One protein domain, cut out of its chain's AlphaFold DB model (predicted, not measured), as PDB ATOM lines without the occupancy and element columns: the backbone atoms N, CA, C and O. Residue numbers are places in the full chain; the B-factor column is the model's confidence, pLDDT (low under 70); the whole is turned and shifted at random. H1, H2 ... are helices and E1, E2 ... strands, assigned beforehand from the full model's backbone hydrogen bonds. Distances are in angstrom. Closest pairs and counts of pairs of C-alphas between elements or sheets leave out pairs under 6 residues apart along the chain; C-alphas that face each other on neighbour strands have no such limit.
ATOM      1  N   TYR A 117     -30.966  47.237 -39.469       86.69
ATOM      2  CA  TYR A 117     -30.423  46.324 -40.457       86.69
ATOM      3  C   TYR A 117     -29.635  45.229 -39.761       86.69
ATOM      4  O   TYR A 117     -28.934  45.477 -38.784       86.69
ATOM      5  N   PHE A 118     -29.727  44.021 -40.295       89.06
ATOM      6  CA  PHE A 118     -29.101  42.830 -39.758       89.06
ATOM      7  C   PHE A 118     -28.262  42.162 -40.835       89.06
ATOM      8  O   PHE A 118     -28.702  41.973 -41.970       89.06
ATOM      9  N   LEU A 119     -27.046  41.795 -40.463       87.88
ATOM     10  CA  LEU A 119     -26.077  41.121 -41.304       87.88
ATOM     11  C   LEU A 119     -25.918  39.659 -40.899       87.88
ATOM     12  O   LEU A 119     -26.155  39.263 -39.752       87.88
ATOM     13  N   CYS A 120     -25.423  38.856 -41.840       87.81
ATOM     14  CA  CYS A 120     -24.942  37.519 -41.523       87.81
ATOM     15  C   CYS A 120     -23.773  37.595 -40.516       87.81
ATOM     16  O   CYS A 120     -22.820  38.346 -40.741       87.81
ATOM     17  N   PRO A 121     -23.784  36.807 -39.425       85.25
ATOM     18  CA  PRO A 121     -22.683  36.788 -38.464       85.25
ATOM     19  C   PRO A 121     -21.416  36.103 -39.006       85.25
ATOM     20  O   PRO A 121     -20.351  36.222 -38.403       85.25
ATOM     21  N   ASP A 122     -21.510  35.372 -40.123       85.44
ATOM     22  CA  ASP A 122     -20.383  34.661 -40.724       85.44
ATOM     23  C   ASP A 122     -19.552  35.577 -41.635       85.44
ATOM     24  O   ASP A 122     -19.993  35.997 -42.706       85.44
ATOM     25  N   TRP A 123     -18.312  35.845 -41.226       79.44
ATOM     26  CA  TRP A 123     -17.371  36.690 -41.964       79.44
ATOM     27  C   TRP A 123     -17.014  36.144 -43.348       79.44
ATOM     28  O   TRP A 123     -16.756  36.931 -44.258       79.44
ATOM     29  N   ASN A 124     -17.074  34.823 -43.545       80.50
ATOM     30  CA  ASN A 124     -16.852  34.229 -44.863       80.50
ATOM     31  C   ASN A 124     -17.973  34.595 -45.842       80.50
ATOM     32  O   ASN A 124     -17.737  34.666 -47.043       80.50
ATOM     33  N   CYS A 125     -19.185  34.846 -45.337       80.44
ATOM     34  CA  CYS A 125     -20.289  35.335 -46.159       80.44
ATOM     35  C   CYS A 125     -20.141  36.826 -46.461       80.44
ATOM     36  O   CYS A 125     -20.448  37.250 -47.566       80.44
ATOM     37  N   LEU A 126     -19.655  37.612 -45.498       74.19
ATOM     38  CA  LEU A 126     -19.509  39.062 -45.631       74.19
ATOM     39  C   LEU A 126     -18.377  39.477 -46.583       74.19
ATOM     40  O   LEU A 126     -18.416  40.581 -47.117       74.19
ATOM     41  N   GLY A 127     -17.378  38.617 -46.809       67.44
ATOM     42  CA  GLY A 127     -16.284  38.895 -47.749       67.44
ATOM     43  C   GLY A 127     -15.413  40.098 -47.362       67.44
ATOM     44  O   GLY A 127     -14.684  40.617 -48.204       67.44
ATOM     45  N   VAL A 128     -15.492  40.547 -46.105       65.06
ATOM     46  CA  VAL A 128     -14.753  41.689 -45.547       65.06
ATOM     47  C   VAL A 128     -14.119  41.310 -44.207       65.06
ATOM     48  O   VAL A 128     -14.620  40.437 -43.497       65.06
ATOM     49  N   SER A 129     -13.005  41.957 -43.858       60.03
ATOM     50  CA  SER A 129     -12.392  41.844 -42.530       60.03
ATOM     51  C   SER A 129     -13.186  42.655 -41.493       60.03
ATOM     52  O   SER A 129     -14.056  43.454 -41.847       60.03
ATOM     53  N   LYS A 130     -12.886  42.467 -40.196       58.25
ATOM     54  CA  LYS A 130     -13.538  43.197 -39.090       58.25
ATOM     55  C   LYS A 130     -13.534  44.721 -39.246       58.25
ATOM     56  O   LYS A 130     -14.463  45.354 -38.750       58.25
ATOM     57  N   ASP A 131     -12.562  45.254 -39.982       58.28
ATOM     58  CA  ASP A 131     -12.250  46.681 -40.034       58.28
ATOM     59  C   ASP A 131     -12.702  47.380 -41.338       58.28
ATOM     60  O   ASP A 131     -12.578  48.595 -41.447       58.28
ATOM     61  N   GLU A 132     -13.275  46.662 -42.321       57.47
ATOM     62  CA  GLU A 132     -13.672  47.217 -43.637       57.47
ATOM     63  C   GLU A 132     -15.149  46.954 -44.008       57.47
ATOM     64  O   GLU A 132     -15.473  46.528 -45.120       57.47
ATOM     65  N   LEU A 133     -16.089  47.203 -43.094       58.28
ATOM     66  CA  LEU A 133     -17.526  47.064 -43.375       58.28
ATOM     67  C   LEU A 133     -18.070  48.243 -44.212       58.28
ATOM     68  O   LEU A 133     -18.824  49.082 -43.721       58.28
ATOM     69  N   GLN A 134     -17.697  48.305 -45.494       57.78
ATOM     70  CA  GLN A 134     -18.324  49.197 -46.474       57.78
ATOM     71  C   GLN A 134     -19.331  48.448 -47.349       57.78
ATOM     72  O   GLN A 134     -18.995  47.470 -48.020       57.78
ATOM     73  N   LEU A 135     -20.567  48.956 -47.390       56.19
ATOM     74  CA  LEU A 135     -21.683  48.333 -48.110       56.19
ATOM     75  C   LEU A 135     -21.468  48.159 -49.610       56.19
ATOM     76  O   LEU A 135     -22.022  47.242 -50.209       56.19
ATOM     77  N   SER A 136     -20.623  49.004 -50.198       53.44
ATOM     78  CA  SER A 136     -20.265  48.985 -51.617       53.44
ATOM     79  C   SER A 136     -19.581  47.688 -52.067       53.44
ATOM     80  O   SER A 136     -19.502  47.433 -53.269       53.44
ATOM     81  N   ARG A 137     -19.098  46.856 -51.131       53.31
ATOM     82  CA  ARG A 137     -18.431  45.577 -51.419       53.31
ATOM     83  C   ARG A 137     -19.293  44.334 -51.178       53.31
ATOM     84  O   ARG A 137     -18.861  43.244 -51.557       53.31
ATOM     85  N   PHE A 138     -20.493  44.449 -50.603       57.91
ATOM     86  CA  PHE A 138     -21.342  43.271 -50.393       57.91
ATOM     87  C   PHE A 138     -21.960  42.800 -51.714       57.91
ATOM     88  O   PHE A 138     -22.723  43.517 -52.358       57.91
ATOM     89  N   ARG A 139     -21.654  41.562 -52.119       52.03
ATOM     90  CA  ARG A 139     -22.387  40.877 -53.190       52.03
ATOM     91  C   ARG A 139     -23.635  40.209 -52.611       52.03
ATOM     92  O   ARG A 139     -23.501  39.199 -51.933       52.03
ATOM     93  N   GLY A 140     -24.819  40.717 -52.963       54.84
ATOM     94  CA  GLY A 140     -26.119  40.060 -52.735       54.84
ATOM     95  C   GLY A 140     -26.548  39.931 -51.264       54.84
ATOM     96  O   GLY A 140     -25.721  40.037 -50.373       54.84
ATOM     97  N   ASN A 141     -27.862  39.762 -51.057       59.16
ATOM     98  CA  ASN A 141     -28.704  39.361 -49.900       59.16
ATOM     99  C   ASN A 141     -28.108  39.122 -48.481       59.16
ATOM    100  O   ASN A 141     -28.645  38.327 -47.712       59.16
ATOM    101  N   LEU A 142     -27.031  39.797 -48.085       70.31
ATOM    102  CA  LEU A 142     -26.377  39.658 -46.775       70.31
ATOM    103  C   LEU A 142     -26.878  40.669 -45.740       70.31
ATOM    104  O   LEU A 142     -26.407  40.643 -44.606       70.31
ATOM    105  N   LEU A 143     -27.796  41.547 -46.149       79.38
ATOM    106  CA  LEU A 143     -28.436  42.586 -45.356       79.38
ATOM    107  C   LEU A 143     -29.942  42.309 -45.322       79.38
ATOM    108  O   LEU A 143     -30.572  42.183 -46.373       79.38
ATOM    109  N   SER A 144     -30.520  42.242 -44.130       86.25
ATOM    110  CA  SER A 144     -31.963  42.140 -43.927       86.25
ATOM    111  C   SER A 144     -32.458  43.260 -43.026       86.25
ATOM    112  O   SER A 144     -31.754  43.690 -42.125       86.25
ATOM    113  N   MET A 145     -33.696  43.694 -43.234       86.81
ATOM    114  CA  MET A 145     -34.400  44.625 -42.339       86.81
ATOM    115  C   MET A 145     -35.146  43.878 -41.222       86.81
ATOM    116  O   MET A 145     -35.835  44.477 -40.408       86.81
ATOM    117  N   TYR A 146     -35.031  42.547 -41.207       88.25
ATOM    118  CA  TYR A 146     -35.707  41.674 -40.262       88.25
ATOM    119  C   TYR A 146     -34.695  40.740 -39.612       88.25
ATOM    120  O   TYR A 146     -34.062  39.919 -40.292       88.25
ATOM    121  N   LYS A 147     -34.584  40.846 -38.291       89.56
ATOM    122  CA  LYS A 147     -33.832  39.911 -37.457       89.56
ATOM    123  C   LYS A 147     -34.297  38.479 -37.718       89.56
ATOM    124  O   LYS A 147     -35.458  38.262 -38.059       89.56
ATOM    125  N   GLY A 148     -33.412  37.495 -37.605       89.25
ATOM    126  CA  GLY A 148     -33.798  36.100 -37.821       89.25
ATOM    127  C   GLY A 148     -33.812  35.651 -39.289       89.25
ATOM    128  O   GLY A 148     -33.988  34.465 -39.571       89.25
ATOM    129  N   THR A 149     -33.664  36.569 -40.258       90.25
ATOM    130  CA  THR A 149     -33.724  36.202 -41.686       90.25
ATOM    131  C   THR A 149     -32.578  35.252 -42.025       90.25
ATOM    132  O   THR A 149     -31.435  35.494 -41.651       90.25
ATOM    133  N   ARG A 150     -32.846  34.174 -42.765       89.12
ATOM    134  CA  ARG A 150     -31.798  33.224 -43.163       89.12
ATOM    135  C   ARG A 150     -30.897  33.831 -44.235       89.12
ATOM    136  O   ARG A 150     -31.382  34.382 -45.214       89.12
ATOM    137  N   CYS A 151     -29.588  33.705 -44.051       87.56
ATOM    138  CA  CYS A 151     -28.585  34.060 -45.047       87.56
ATOM    139  C   CYS A 151     -28.643  33.080 -46.225       87.56
ATOM    140  O   CYS A 151     -28.485  31.876 -46.023       87.56
ATOM    141  N   ASP A 152     -28.789  33.589 -47.448       83.69
ATOM    142  CA  ASP A 152     -28.887  32.758 -48.658       83.69
ATOM    143  C   ASP A 152     -27.602  31.969 -48.964       83.69
ATOM    144  O   ASP A 152     -27.646  30.958 -49.658       83.69
ATOM    145  N   ASN A 153     -26.456  32.406 -48.428       85.19
ATOM    146  CA  ASN A 153     -25.165  31.766 -48.683       85.19
ATOM    147  C   ASN A 153     -24.839  30.627 -47.697       85.19
ATOM    148  O   ASN A 153     -24.409  29.557 -48.113       85.19
ATOM    149  N   CYS A 154     -25.024  30.834 -46.385       88.31
ATOM    150  CA  CYS A 154     -24.675  29.830 -45.360       88.31
ATOM    151  C   CYS A 154     -25.870  29.253 -44.591       88.31
ATOM    152  O   CYS A 154     -25.690  28.378 -43.746       88.31
ATOM    153  N   GLY A 155     -27.081  29.768 -44.811       87.19
ATOM    154  CA  GLY A 155     -28.300  29.333 -44.130       87.19
ATOM    155  C   GLY A 155     -28.433  29.761 -42.663       87.19
ATOM    156  O   GLY A 155     -29.488  29.502 -42.077       87.19
ATOM    157  N   LYS A 156     -27.407  30.400 -42.073       89.44
ATOM    158  CA  LYS A 156     -27.430  30.938 -40.699       89.44
ATOM    159  C   LYS A 156     -28.358  32.148 -40.595       89.44
ATOM    160  O   LYS A 156     -28.563  32.863 -41.571       89.44
ATOM    161  N   SER A 157     -28.866  32.388 -39.393       90.31
ATOM    162  CA  SER A 157     -29.684  33.556 -39.071       90.31
ATOM    163  C   SER A 157     -28.885  34.866 -39.150       90.31
ATOM    164  O   SER A 157     -27.731  34.923 -38.717       90.31
ATOM    165  N   MET A 158     -29.481  35.907 -39.735       90.44
ATOM    166  CA  MET A 158     -28.962  37.274 -39.780       90.44
ATOM    167  C   MET A 158     -29.430  38.039 -38.539       90.44
ATOM    168  O   MET A 158     -30.536  38.572 -38.512       90.44
ATOM    169  N   ASP A 159     -28.569  38.088 -37.520       89.69
ATOM    170  CA  ASP A 159     -28.874  38.702 -36.217       89.69
ATOM    171  C   ASP A 159     -27.900  39.819 -35.826       89.69
ATOM    172  O   ASP A 159     -28.055  40.441 -34.776       89.69
ATOM    173  N   ARG A 160     -26.869  40.075 -36.640       88.56
ATOM    174  CA  ARG A 160     -25.859  41.087 -36.333       88.56
ATOM    175  C   ARG A 160     -26.343  42.461 -36.770       88.56
ATOM    176  O   ARG A 160     -26.352  42.736 -37.963       88.56
ATOM    177  N   GLU A 161     -26.665  43.323 -35.819       89.31
ATOM    178  CA  GLU A 161     -27.077  44.696 -36.110       89.31
ATOM    179  C   GLU A 161     -26.006  45.486 -36.877       89.31
ATOM    180  O   GLU A 161     -24.796  45.358 -36.648       89.31
ATOM    181  N   TYR A 162     -26.479  46.303 -37.810       83.44
ATOM    182  CA  TYR A 162     -25.691  47.206 -38.624       83.44
ATOM    183  C   TYR A 162     -26.405  48.552 -38.728       83.44
ATOM    184  O   TYR A 162     -27.575  48.628 -39.104       83.44
ATOM    185  N   HIS A 163     -25.685  49.628 -38.427       79.69
ATOM    186  CA  HIS A 163     -26.204  50.982 -38.557       79.69
ATOM    187  C   HIS A 163     -25.756  51.580 -39.888       79.69
ATOM    188  O   HIS A 163     -24.563  51.769 -40.125       79.69
ATOM    189  N   LEU A 164     -26.721  51.902 -40.752       69.25
ATOM    190  CA  LEU A 164     -26.463  52.720 -41.933       69.25
ATOM    191  C   LEU A 164     -26.189  54.159 -41.496       69.25
ATOM    192  O   LEU A 164     -27.087  54.849 -41.019       69.25
ATOM    193  N   SER A 165     -24.963  54.636 -41.700       60.28
ATOM    194  CA  SER A 165     -24.673  56.067 -41.672       60.28
ATOM    195  C   SER A 165     -25.086  56.670 -43.016       60.28
ATOM    196  O   SER A 165     -24.358  56.547 -44.002       60.28
ATOM    197  N   TYR A 166     -26.265  57.286 -43.078       55.50
ATOM    198  CA  TYR A 166     -26.657  58.090 -44.234       55.50
ATOM    199  C   TYR A 166     -26.080  59.499 -44.078       55.50
ATOM    200  O   TYR A 166     -26.370  60.185 -43.103       55.50
ATOM    201  N   SER A 167     -25.239  59.919 -45.021       50.28
ATOM    202  CA  SER A 167     -24.780  61.303 -45.124       50.28
ATOM    203  C   SER A 167     -25.608  62.011 -46.193       50.28
ATOM    204  O   SER A 167     -25.331  61.851 -47.383       50.28
ATOM    205  N   SER A 168     -26.626  62.767 -45.789       51.19
ATOM    206  CA  SER A 168     -27.337  63.672 -46.697       51.19
ATOM    207  C   SER A 168     -26.358  64.743 -47.185       51.19
ATOM    208  O   SER A 168     -25.621  65.331 -46.387       51.19
TER     209      SER A 168
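What this domain is: This is residues 117 to 168 of the 183 residues of an uncharacterized protein of Rosa chinensis (UniProt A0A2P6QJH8). With little regular structure, this is a chain of loops gathered at a small antiparallel pair of strands, E1 and E2; a one-turn helix, H1, lies off E1, and the tail after E2 makes one end of the longest axis. Short antiparallel pairings tie the long loop to E1, 143 to 144 with 118 to 119, and to itself, 149 to 150 with 157 to 158. The printed part has 52 residues, 10 in named elements, in the order E1, H1, E2, class mixed; it is compact, radius of gyration of the C-alphas 10.6 A, yet elongated, 33 by 22 by 17 A.

Where its parts are: E1, residues 117 to 119, begins at C-alpha (-30.423, 46.324, -40.457) and spans 6.8 A. H1, residues 123 to 126, spans 4.9 A. E2, residues 160 to 162, spans 6.5 A and ends at C-alpha (-25.691, 47.206, -38.624).

How they stand to each other: E1 and E2 are antiparallel at 131 degrees; N 119 and O 160 are 2.8 A apart, within hydrogen-bond range. H1 is too short for an O i to N i+4 pair; its one O i to N i+3 pair is within range.

The domain as a whole: The printed part has no cut. E1 to H1 is a tight link, H1 to E2 a long one of 33 residues. Residues 127 to 141 and 164 to 168 have pLDDT under 70.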